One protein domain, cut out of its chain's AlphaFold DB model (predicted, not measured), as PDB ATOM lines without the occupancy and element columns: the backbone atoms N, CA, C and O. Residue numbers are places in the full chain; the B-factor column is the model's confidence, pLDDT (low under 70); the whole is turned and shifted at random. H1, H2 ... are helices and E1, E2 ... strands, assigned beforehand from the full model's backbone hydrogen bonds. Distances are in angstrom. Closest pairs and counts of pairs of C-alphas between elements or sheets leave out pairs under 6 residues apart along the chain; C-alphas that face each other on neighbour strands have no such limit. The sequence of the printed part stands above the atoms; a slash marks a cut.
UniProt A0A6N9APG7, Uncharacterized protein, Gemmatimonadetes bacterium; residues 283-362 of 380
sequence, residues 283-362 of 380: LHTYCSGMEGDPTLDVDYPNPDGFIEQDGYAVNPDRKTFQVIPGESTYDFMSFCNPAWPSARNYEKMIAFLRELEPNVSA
ATOM      1  N   LEU A 283     218.745 283.740 197.731       92.50
ATOM      2  CA  LEU A 283     219.806 283.239 198.595       92.50
ATOM      3  C   LEU A 283     219.159 282.482 199.762       92.50
ATOM      4  O   LEU A 283     217.979 282.686 200.050       92.50
ATOM      5  N   HIS A 284     219.917 281.615 200.428       93.00
ATOM      6  CA  HIS A 284     219.433 280.892 201.596       93.00
ATOM      7  C   HIS A 284     219.026 281.846 202.719       93.00
ATOM      8  O   HIS A 284     219.699 282.842 202.989       93.00
ATOM      9  N   THR A 285     217.979 281.471 203.439       91.50
ATOM     10  CA  THR A 285     217.535 282.146 204.659       91.50
ATOM     11  C   THR A 285     218.088 281.402 205.876       91.50
ATOM     12  O   THR A 285     218.094 280.172 205.900       91.50
ATOM     13  N   TYR A 286     218.566 282.122 206.896       88.00
ATOM     14  CA  TYR A 286     219.142 281.495 208.090       88.00
ATOM     15  C   TYR A 286     218.106 280.657 208.844       88.00
ATOM     16  O   TYR A 286     216.985 281.107 209.027       88.00
ATOM     17  N   CYS A 287     218.483 279.481 209.347       84.50
ATOM     18  CA  CYS A 287     217.665 278.781 210.338       84.50
ATOM     19  C   CYS A 287     218.521 277.994 211.327       84.50
ATOM     20  O   CYS A 287     218.514 278.254 212.529       84.50
ATOM     21  N   SER A 288     219.281 277.020 210.830       77.25
ATOM     22  CA  SER A 288     220.033 276.094 211.683       77.25
ATOM     23  C   SER A 288     221.535 276.389 211.722       77.25
ATOM     24  O   SER A 288     222.271 275.761 212.486       77.25
ATOM     25  N   GLY A 289     221.998 277.327 210.891       68.25
ATOM     26  CA  GLY A 289     223.412 277.601 210.645       68.25
ATOM     27  C   GLY A 289     224.055 276.621 209.657       68.25
ATOM     28  O   GLY A 289     225.241 276.758 209.357       68.25
ATOM     29  N   MET A 290     223.299 275.644 209.137       68.25
ATOM     30  CA  MET A 290     223.751 274.731 208.076       68.25
ATOM     31  C   MET A 290     223.637 275.352 206.679       68.25
ATOM     32  O   MET A 290     224.229 274.835 205.737       68.25
ATOM     33  N   GLU A 291     222.895 276.450 206.550       73.19
ATOM     34  CA  GLU A 291     222.611 277.125 205.285       73.19
ATOM     35  C   GLU A 291     223.854 277.813 204.685       73.19
ATOM     36  O   GLU A 291     223.929 277.960 203.470       73.19
ATOM     37  N   GLY A 292     224.864 278.118 205.516       57.69
ATOM     38  CA  GLY A 292     226.248 278.408 205.115       57.69
ATOM     39  C   GLY A 292     226.506 279.684 204.286       57.69
ATOM     40  O   GLY A 292     225.710 280.122 203.466       57.69
ATOM     41  N   ASP A 293     227.684 280.276 204.486       55.06
ATOM     42  CA  ASP A 293     228.288 281.344 203.662       55.06
ATOM     43  C   ASP A 293     228.978 280.696 202.434       55.06
ATOM     44  O   ASP A 293     229.612 279.647 202.616       55.06
ATOM     45  N   PRO A 294     228.862 281.229 201.192       60.19
ATOM     46  CA  PRO A 294     228.445 282.592 200.819       60.19
ATOM     47  C   PRO A 294     227.013 282.756 200.323       60.19
ATOM     48  O   PRO A 294     226.653 283.829 199.845       60.19
ATOM     49  N   THR A 295     226.185 281.723 200.418       71.88
ATOM     50  CA  THR A 295     224.828 281.740 199.857       71.88
ATOM     51  C   THR A 295     223.772 282.266 200.824       71.88
ATOM     52  O   THR A 295     222.595 282.170 200.510       71.88
ATOM     53  N   LEU A 296     224.152 282.807 201.983       85.44
ATOM     54  CA  LEU A 296     223.228 283.324 202.993       85.44
ATOM     55  C   LEU A 296     222.754 284.753 202.663       85.44
ATOM     56  O   LEU A 296     223.577 285.647 202.458       85.44
ATOM     57  N   ASP A 297     221.440 285.001 202.687       89.50
ATOM     58  CA  ASP A 297     220.865 286.352 202.674       89.50
ATOM     59  C   ASP A 297     221.073 287.015 204.041       89.50
ATOM     60  O   ASP A 297     220.231 286.929 204.938       89.50
ATOM     61  N   VAL A 298     222.209 287.693 204.204       88.38
ATOM     62  CA  VAL A 298     222.541 288.433 205.435       88.38
ATOM     63  C   VAL A 298     221.572 289.574 205.739       88.38
ATOM     64  O   VAL A 298     221.520 290.043 206.876       88.38
ATOM     65  N   ASP A 299     220.816 290.023 204.740       89.94
ATOM     66  CA  ASP A 299     219.881 291.124 204.887       89.94
ATOM     67  C   ASP A 299     218.477 290.629 205.256       89.94
ATOM     68  O   ASP A 299     217.595 291.471 205.436       89.94
ATOM     69  N   TYR A 300     218.219 289.313 205.306       91.44
ATOM     70  CA  TYR A 300     216.884 288.759 205.561       91.44
ATOM     71  C   TYR A 300     216.309 289.272 206.904       91.44
ATOM     72  O   TYR A 300     217.033 289.306 207.900       91.44
ATOM     73  N   PRO A 301     215.033 289.720 206.975       90.44
ATOM     74  CA  PRO A 301     214.554 290.543 208.088       90.44
ATOM     75  C   PRO A 301     214.469 289.785 209.409       90.44
ATOM     76  O   PRO A 301     214.608 290.387 210.475       90.44
ATOM     77  N   ASN A 302     214.215 288.478 209.337       89.50
ATOM     78  CA  ASN A 302     214.106 287.630 210.509       89.50
ATOM     79  C   ASN A 302     215.385 286.795 210.694       89.50
ATOM     80  O   ASN A 302     215.640 285.902 209.886       89.50
ATOM     81  N   PRO A 303     216.175 287.022 211.758       86.69
ATOM     82  CA  PRO A 303     217.419 286.286 211.980       86.69
ATOM     83  C   PRO A 303     217.207 284.791 212.247       86.69
ATOM     84  O   PRO A 303     218.146 284.019 212.081       86.69
ATOM     85  N   ASP A 304     215.997 284.383 212.638       87.81
ATOM     86  CA  ASP A 304     215.627 282.982 212.859       87.81
ATOM     87  C   ASP A 304     215.003 282.335 211.604       87.81
ATOM     88  O   ASP A 304     214.667 281.153 211.615       87.81
ATOM     89  N   GLY A 305     214.826 283.107 210.523       91.62
ATOM     90  CA  GLY A 305     214.353 282.624 209.224       91.62
ATOM     91  C   GLY A 305     212.851 282.447 209.062       91.62
ATOM     92  O   GLY A 305     212.417 281.931 208.032       91.62
ATOM     93  N   PHE A 306     212.046 282.861 210.044       94.75
ATOM     94  CA  PHE A 306     210.591 282.848 209.896       94.75
ATOM     95  C   PHE A 306     210.119 283.833 208.822       94.75
ATOM     96  O   PHE A 306     210.751 284.869 208.580       94.75
ATOM     97  N   ILE A 307     208.983 283.526 208.201       95.56
ATOM     98  CA  ILE A 307     208.293 284.467 207.319       95.56
ATOM     99  C   ILE A 307     207.654 285.587 208.155       95.56
ATOM    100  O   ILE A 307     207.236 285.393 209.295       95.56
ATOM    101  N   GLU A 308     207.597 286.796 207.606       92.06
ATOM    102  CA  GLU A 308     207.229 287.999 208.360       92.06
ATOM    103  C   GLU A 308     205.713 288.192 208.495       92.06
ATOM    104  O   GLU A 308     205.259 288.980 209.326       92.06
ATOM    105  N   GLN A 309     204.934 287.517 207.649       93.19
ATOM    106  CA  GLN A 309     203.484 287.662 207.528       93.19
ATOM    107  C   GLN A 309     202.837 286.290 207.347       93.19
ATOM    108  O   GLN A 309     203.478 285.362 206.856       93.19
ATOM    109  N   ASP A 310     201.559 286.179 207.711       94.38
ATOM    110  CA  ASP A 310     200.793 284.969 207.436       94.38
ATOM    111  C   ASP A 310     200.701 284.726 205.925       94.38
ATOM    112  O   ASP A 310     200.352 285.613 205.141       94.38
ATOM    113  N   GLY A 311     201.014 283.500 205.520       90.12
ATOM    114  CA  GLY A 311     200.825 283.030 204.158       90.12
ATOM    115  C   GLY A 311     199.392 282.563 203.916       90.12
ATOM    116  O   GLY A 311     198.660 282.209 204.843       90.12
ATOM    117  N   TYR A 312     199.006 282.501 202.646       89.12
ATOM    118  CA  TYR A 312     197.710 281.976 202.227       89.12
ATOM    119  C   TYR A 312     197.923 280.939 201.132       89.12
ATOM    120  O   TYR A 312     198.326 281.270 200.020       89.12
ATOM    121  N   ALA A 313     197.648 279.680 201.454       86.94
ATOM    122  CA  ALA A 313     197.719 278.578 200.509       86.94
ATOM    123  C   ALA A 313     196.319 278.228 200.010       86.94
ATOM    124  O   ALA A 313     195.376 278.159 200.795       86.94
ATOM    125  N   VAL A 314     196.174 277.939 198.720       84.31
ATOM    126  CA  VAL A 314     194.972 277.257 198.226       84.31
ATOM    127  C   VAL A 314     195.055 275.793 198.657       84.31
ATOM    128  O   VAL A 314     196.055 275.118 198.400       84.31
ATOM    129  N   ASN A 315     194.013 275.287 199.315       82.81
ATOM    130  CA  ASN A 315     193.954 273.891 199.729       82.81
ATOM    131  C   ASN A 315     193.950 272.949 198.513       82.81
ATOM    132  O   ASN A 315     193.535 273.341 197.420       82.81
ATOM    133  N   PRO A 316     194.337 271.671 198.684       78.62
ATOM    134  CA  PRO A 316     194.302 270.686 197.598       78.62
ATOM    135  C   PRO A 316     192.919 270.503 196.949       78.62
ATOM    136  O   PRO A 316     192.832 270.030 195.818       78.62
ATOM    137  N   ASP A 317     191.836 270.880 197.639       81.19
ATOM    138  CA  ASP A 317     190.471 270.874 197.098       81.19
ATOM    139  C   ASP A 317     190.192 272.009 196.094       81.19
ATOM    140  O   ASP A 317     189.148 271.991 195.437       81.19
ATOM    141  N   ARG A 318     191.121 272.970 195.971       78.81
ATOM    142  CA  ARG A 318     191.066 274.176 195.131       78.81
ATOM    143  C   ARG A 318     189.874 275.094 195.413       78.81
ATOM    144  O   ARG A 318     189.512 275.906 194.567       78.81
ATOM    145  N   LYS A 319     189.250 274.954 196.581       80.25
ATOM    146  CA  LYS A 319     188.027 275.676 196.968       80.25
ATOM    147  C   LYS A 319     188.210 276.505 198.222       80.25
ATOM    148  O   LYS A 319     187.502 277.489 198.408       80.25
ATOM    149  N   THR A 320     189.127 276.094 199.087       83.50
ATOM    150  CA  THR A 320     189.341 276.734 200.381       83.50
ATOM    151  C   THR A 320     190.769 277.248 200.510       83.50
ATOM    152  O   THR A 320     191.676 276.786 199.819       83.50
ATOM    153  N   PHE A 321     190.968 278.222 201.397       84.50
ATOM    154  CA  PHE A 321     192.293 278.723 201.744       84.50
ATOM    155  C   PHE A 321     192.736 278.172 203.098       84.50
ATOM    156  O   PHE A 321     191.933 278.017 204.020       84.50
ATOM    157  N   GLN A 322     194.029 277.907 203.219       90.50
ATOM    158  CA  GLN A 322     194.710 277.621 204.468       90.50
ATOM    159  C   GLN A 322     195.581 278.818 204.837       90.50
ATOM    160  O   GLN A 322     196.410 279.259 204.041       90.50
ATOM    161  N   VAL A 323     195.408 279.314 206.063       92.56
ATOM    162  CA  VAL A 323     196.313 280.304 206.651       92.56
ATOM    163  C   VAL A 323     197.576 279.591 207.124       92.56
ATOM    164  O   VAL A 323     197.500 278.587 207.837       92.56
ATOM    165  N   ILE A 324     198.725 280.115 206.717       93.81
ATOM    166  CA  ILE A 324     200.051 279.632 207.084       93.81
ATOM    167  C   ILE A 324     200.629 280.611 208.115       93.81
ATOM    168  O   ILE A 324     200.937 281.741 207.747       93.81
ATOM    169  N   PRO A 325     200.742 280.229 209.400       95.06
ATOM    170  CA  PRO A 325     201.096 281.160 210.469       95.06
ATOM    171  C   PRO A 325     202.553 281.612 210.352       95.06
ATOM    172  O   PRO A 325     203.465 280.783 210.453       95.06
ATOM    173  N   GLY A 326     202.787 282.914 210.191       93.62
ATOM    174  CA  GLY A 326     204.128 283.427 209.909       93.62
ATOM    175  C   GLY A 326     205.130 283.196 211.039       93.62
ATOM    176  O   GLY A 326     206.251 282.754 210.814       93.62
ATOM    177  N   GLU A 327     204.682 283.344 212.287       92.38
ATOM    178  CA  GLU A 327     205.505 283.195 213.498       92.38
ATOM    179  C   GLU A 327     206.052 281.780 213.757       92.38
ATOM    180  O   GLU A 327     206.875 281.588 214.650       92.38
ATOM    181  N   SER A 328     205.575 280.776 213.018       94.19
ATOM    182  CA  SER A 328     205.995 279.377 213.177       94.19
ATOM    183  C   SER A 328     206.329 278.691 211.853       94.19
ATOM    184  O   SER A 328     206.552 277.480 211.832       94.19
ATOM    185  N   THR A 329     206.389 279.463 210.765       95.38
ATOM    186  CA  THR A 329     206.702 278.971 209.424       95.38
ATOM    187  C   THR A 329     207.972 279.633 208.921       95.38
ATOM    188  O   THR A 329     208.104 280.853 208.959       95.38
ATOM    189  N   TYR A 330     208.916 278.821 208.462       95.25
ATOM    190  CA  TYR A 330     210.177 279.295 207.918       95.25
ATOM    191  C   TYR A 330     210.041 279.643 206.439       95.25
ATOM    192  O   TYR A 330     209.171 279.120 205.740       95.25
ATOM    193  N   ASP A 331     210.917 280.513 205.951       94.94
ATOM    194  CA  ASP A 331     211.042 280.735 204.516       94.94
ATOM    195  C   ASP A 331     211.517 279.453 203.811       94.94
ATOM    196  O   ASP A 331     212.357 278.731 204.349       94.94
ATOM    197  N   PHE A 332     211.013 279.145 202.613       92.44
ATOM    198  CA  PHE A 332     211.408 277.918 201.901       92.44
ATOM    199  C   PHE A 332     212.868 277.915 201.425       92.44
ATOM    200  O   PHE A 332     213.399 276.853 201.103       92.44
ATOM    201  N   MET A 333     213.545 279.069 201.417       93.25
ATOM    202  CA  MET A 333     214.997 279.138 201.231       93.25
ATOM    203  C   MET A 333     215.772 278.798 202.511       93.25
ATOM    204  O   MET A 333     217.001 278.824 202.514       93.25
ATOM    205  N   SER A 334     215.082 278.485 203.608       87.81
ATOM    206  CA  SER A 334     215.669 277.821 204.768       87.81
ATOM    207  C   SER A 334     215.558 276.300 204.616       87.81
ATOM    208  O   SER A 334     214.640 275.788 203.981       87.81
ATOM    209  N   PHE A 335     216.447 275.540 205.257       83.50
ATOM    210  CA  PHE A 335     216.323 274.076 205.324       83.50
ATOM    211  C   PHE A 335     215.367 273.603 206.434       83.50
ATOM    212  O   PHE A 335     215.464 272.468 206.914       83.50
ATOM    213  N   CYS A 336     214.468 274.480 206.880       88.88
ATOM    214  CA  CYS A 336     213.617 274.268 208.036       88.88
ATOM    215  C   CYS A 336     212.156 274.084 207.657       88.88
ATOM    216  O   CYS A 336     211.693 274.509 206.607       88.88
ATOM    217  N   ASN A 337     211.438 273.390 208.536       89.38
ATOM    218  CA  ASN A 337     210.051 273.012 208.332       89.38
ATOM    219  C   ASN A 337     209.198 273.423 209.541       89.38
ATOM    220  O   ASN A 337     209.676 273.309 210.675       89.38
ATOM    221  N   PRO A 338     207.933 273.829 209.331       92.31
ATOM    222  CA  PRO A 338     207.260 273.974 208.030       92.31
ATOM    223  C   PRO A 338     207.811 275.152 207.207       92.31
ATOM    224  O   PRO A 338     208.314 276.110 207.789       92.31
ATOM    225  N   ALA A 339     207.713 275.062 205.877       91.69
ATOM    226  CA  ALA A 339     208.266 276.032 204.930       91.69
ATOM    227  C   ALA A 339     207.181 276.706 204.071       91.69
ATOM    228  O   ALA A 339     206.206 276.068 203.664       91.69
ATOM    229  N   TRP A 340     207.360 277.995 203.776       94.50
ATOM    230  CA  TRP A 340     206.491 278.790 202.899       94.50
ATOM    231  C   TRP A 340     207.263 279.989 202.315       94.50
ATOM    232  O   TRP A 340     208.223 280.434 202.935       94.50
ATOM    233  N   PRO A 341     206.909 280.543 201.141       93.94
ATOM    234  CA  PRO A 341     207.491 281.800 200.650       93.94
ATOM    235  C   PRO A 341     207.252 282.963 201.610       93.94
ATOM    236  O   PRO A 341     206.108 283.322 201.893       93.94
ATOM    237  N   SER A 342     208.329 283.607 202.060       95.19
ATOM    238  CA  SER A 342     208.229 284.930 202.677       95.19
ATOM    239  C   SER A 342     207.742 285.967 201.671       95.19
ATOM    240  O   SER A 342     208.018 285.873 200.471       95.19
ATOM    241  N   ALA A 343     207.062 287.004 202.163       92.94
ATOM    242  CA  ALA A 343     206.633 288.122 201.324       92.94
ATOM    243  C   ALA A 343     207.835 288.768 200.615       92.94
ATOM    244  O   ALA A 343     207.785 289.046 199.420       92.94
ATOM    245  N   ARG A 344     208.957 288.912 201.330       93.00
ATOM    246  CA  ARG A 344     210.204 289.443 200.779       93.00
ATOM    247  C   ARG A 344     210.744 288.596 199.630       93.00
ATOM    248  O   ARG A 344     211.081 289.147 198.582       93.00
ATOM    249  N   ASN A 345     210.888 287.282 199.811       94.38
ATOM    250  CA  ASN A 345     211.424 286.438 198.745       94.38
ATOM    251  C   ASN A 345     210.435 286.323 197.580       94.38
ATOM    252  O   ASN A 345     210.862 286.314 196.429       94.38
ATOM    253  N   TYR A 346     209.127 286.362 197.845       93.50
ATOM    254  CA  TYR A 346     208.111 286.458 196.797       93.50
ATOM    255  C   TYR A 346     208.258 287.735 195.953       93.50
ATOM    256  O   TYR A 346     208.282 287.672 194.723       93.50
ATOM    257  N   GLU A 347     208.447 288.890 196.594       92.44
ATOM    258  CA  GLU A 347     208.698 290.165 195.912       92.44
ATOM    259  C   GLU A 347     209.996 290.153 195.098       92.44
ATOM    260  O   GLU A 347     210.013 290.649 193.969       92.44
ATOM    261  N   LYS A 348     211.071 289.554 195.627       93.50
ATOM    262  CA  LYS A 348     212.330 289.382 194.887       93.50
ATOM    263  C   LYS A 348     212.153 288.512 193.647       93.50
ATOM    264  O   LYS A 348     212.652 288.888 192.592       93.50
ATOM    265  N   MET A 349     211.422 287.400 193.752       92.88
ATOM    266  CA  MET A 349     211.119 286.551 192.597       92.88
ATOM    267  C   MET A 349     210.346 287.338 191.533       92.88
ATOM    268  O   MET A 349     210.726 287.320 190.367       92.88
ATOM    269  N   ILE A 350     209.320 288.109 191.920       90.44
ATOM    270  CA  ILE A 350     208.599 288.992 190.985       90.44
ATOM    271  C   ILE A 350     209.545 290.007 190.337       90.44
ATOM    272  O   ILE A 350     209.467 290.236 189.130       90.44
ATOM    273  N   ALA A 351     210.420 290.643 191.118       90.31
ATOM    274  CA  ALA A 351     211.375 291.616 190.597       90.31
ATOM    275  C   ALA A 351     212.330 290.975 189.580       90.31
ATOM    276  O   ALA A 351     212.511 291.523 188.497       90.31
ATOM    277  N   PHE A 352     212.852 289.788 189.885       89.12
ATOM    278  CA  PHE A 352     213.706 289.019 188.984       89.12
ATOM    279  C   PHE A 352     212.989 288.682 187.670       89.12
ATOM    280  O   PHE A 352     213.508 288.950 186.589       89.12
ATOM    281  N   LEU A 353     211.755 288.173 187.741       86.06
ATOM    282  CA  LEU A 353     210.947 287.868 186.554       86.06
ATOM    283  C   LEU A 353     210.713 289.115 185.689       86.06
ATOM    284  O   LEU A 353     210.870 289.064 184.470       86.06
ATOM    285  N   ARG A 354     210.433 290.264 186.314       83.94
ATOM    286  CA  ARG A 354     210.279 291.555 185.620       83.94
ATOM    287  C   ARG A 354     211.557 292.058 184.961       83.94
ATOM    288  O   ARG A 354     211.465 292.860 184.040       83.94
ATOM    289  N   GLU A 355     212.729 291.647 185.429       83.69
ATOM    290  CA  GLU A 355     214.007 291.959 184.780       83.69
ATOM    291  C   GLU A 355     214.285 291.049 183.577       83.69
ATOM    292  O   GLU A 355     215.053 291.431 182.692       83.69
ATOM    293  N   LEU A 356     213.636 289.882 183.502       76.88
ATOM    294  CA  LEU A 356     213.709 288.979 182.351       76.88
ATOM    295  C   LEU A 356     212.745 289.387 181.223       76.88
ATOM    296  O   LEU A 356     213.096 289.284 180.045       76.88
ATOM    297  N   GLU A 357     211.573 289.931 181.558       69.25
ATOM    298  CA  GLU A 357     210.565 290.419 180.599       69.25
ATOM    299  C   GLU A 357     211.000 291.501 179.577       69.25
ATOM    300  O   GLU A 357     210.491 291.461 178.450       69.25
ATOM    301  N   PRO A 358     211.945 292.434 179.839       55.34
ATOM    302  CA  PRO A 358     212.393 293.434 178.867       55.34
ATOM    303  C   PRO A 358     213.035 292.803 177.624       55.34
ATOM    304  O   PRO A 358     213.119 293.452 176.582       55.34
ATOM    305  N   ASN A 359     213.459 291.537 177.715       49.81
ATOM    306  CA  ASN A 359     213.988 290.765 176.593       49.81
ATOM    307  C   ASN A 359     212.913 289.941 175.857       49.81
ATOM    308  O   ASN A 359     213.199 289.409 174.787       49.81
ATOM    309  N   VAL A 360     211.687 289.848 176.390       47.72
ATOM    310  CA  VAL A 360     210.609 288.998 175.849       47.72
ATOM    311  C   VAL A 360     209.582 289.800 175.036       47.72
ATOM    312  O   VAL A 360     208.933 289.234 174.157       47.72
ATOM    313  N   SER A 361     209.458 291.125 175.203       38.78
ATOM    314  CA  SER A 361     208.555 291.902 174.336       38.78
ATOM    315  C   SER A 361     208.900 293.387 174.144       38.78
ATOM    316  O   SER A 361     208.509 294.275 174.890       38.78
ATOM    317  N   ALA A 362     209.485 293.678 172.983       32.69
ATOM    318  CA  ALA A 362     209.050 294.808 172.163       32.69
ATOM    319  C   ALA A 362     208.745 294.318 170.737       32.69
ATOM    320  O   ALA A 362     209.267 294.835 169.752       32.69
TER     321      ALA A 362
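What this domain is: This is residues 283 to 362 of the 380 residues of an uncharacterized protein of Gemmatimonadetes bacterium (UniProt A0A6N9APG7). With little regular structure, this is an elongated body of loops, the E1-E2 hairpin at one end and residues 283 to 304 at the other; from its middle H1 juts out, making a T, with residues 346 to 362 standing free. The 80 printed residues hold two named strands, then one named helix, E1, E2, H1, a mixed class with 25 residues in named elements. The sheet E1 - E2 is antiparallel. The whole is loose, radius of gyration of the C-alphas 14.7 A, and flat, spanning 44 by 41 by 17 A.

How they stand to each other: After residues 283 to 310, E1, residues 311 to 314, and E2, residues 321 to 324, form an antiparallel hairpin at 150 degrees; N 311 and O 324 are within hydrogen-bond range at 2.8 A. Residues 330 to 331 pair, parallel, with 339 to 340. H1, residues 343 to 359, is only just apart from E1, closest C-alphas 8.2 A; 11 of its 13 O i to N i+4 pairs are within hydrogen-bond range.

Where its parts are: E1 begins at C-alpha 311 (200.825, 283.030, 204.158) and measures 10.1 A; E2 measures 9.5 A. H1 measures 25.9 A, ending at C-alpha 359 (213.988, 290.765, 176.593).

The domain as a whole: The farthest C-alphas, Ser 288 and Ala 362, are 45.1 A apart. The printed part has no cut; the E2 to H1 link is long. pLDDT is under 70 at residues 289 to 290, 292 to 294 and 357 to 362.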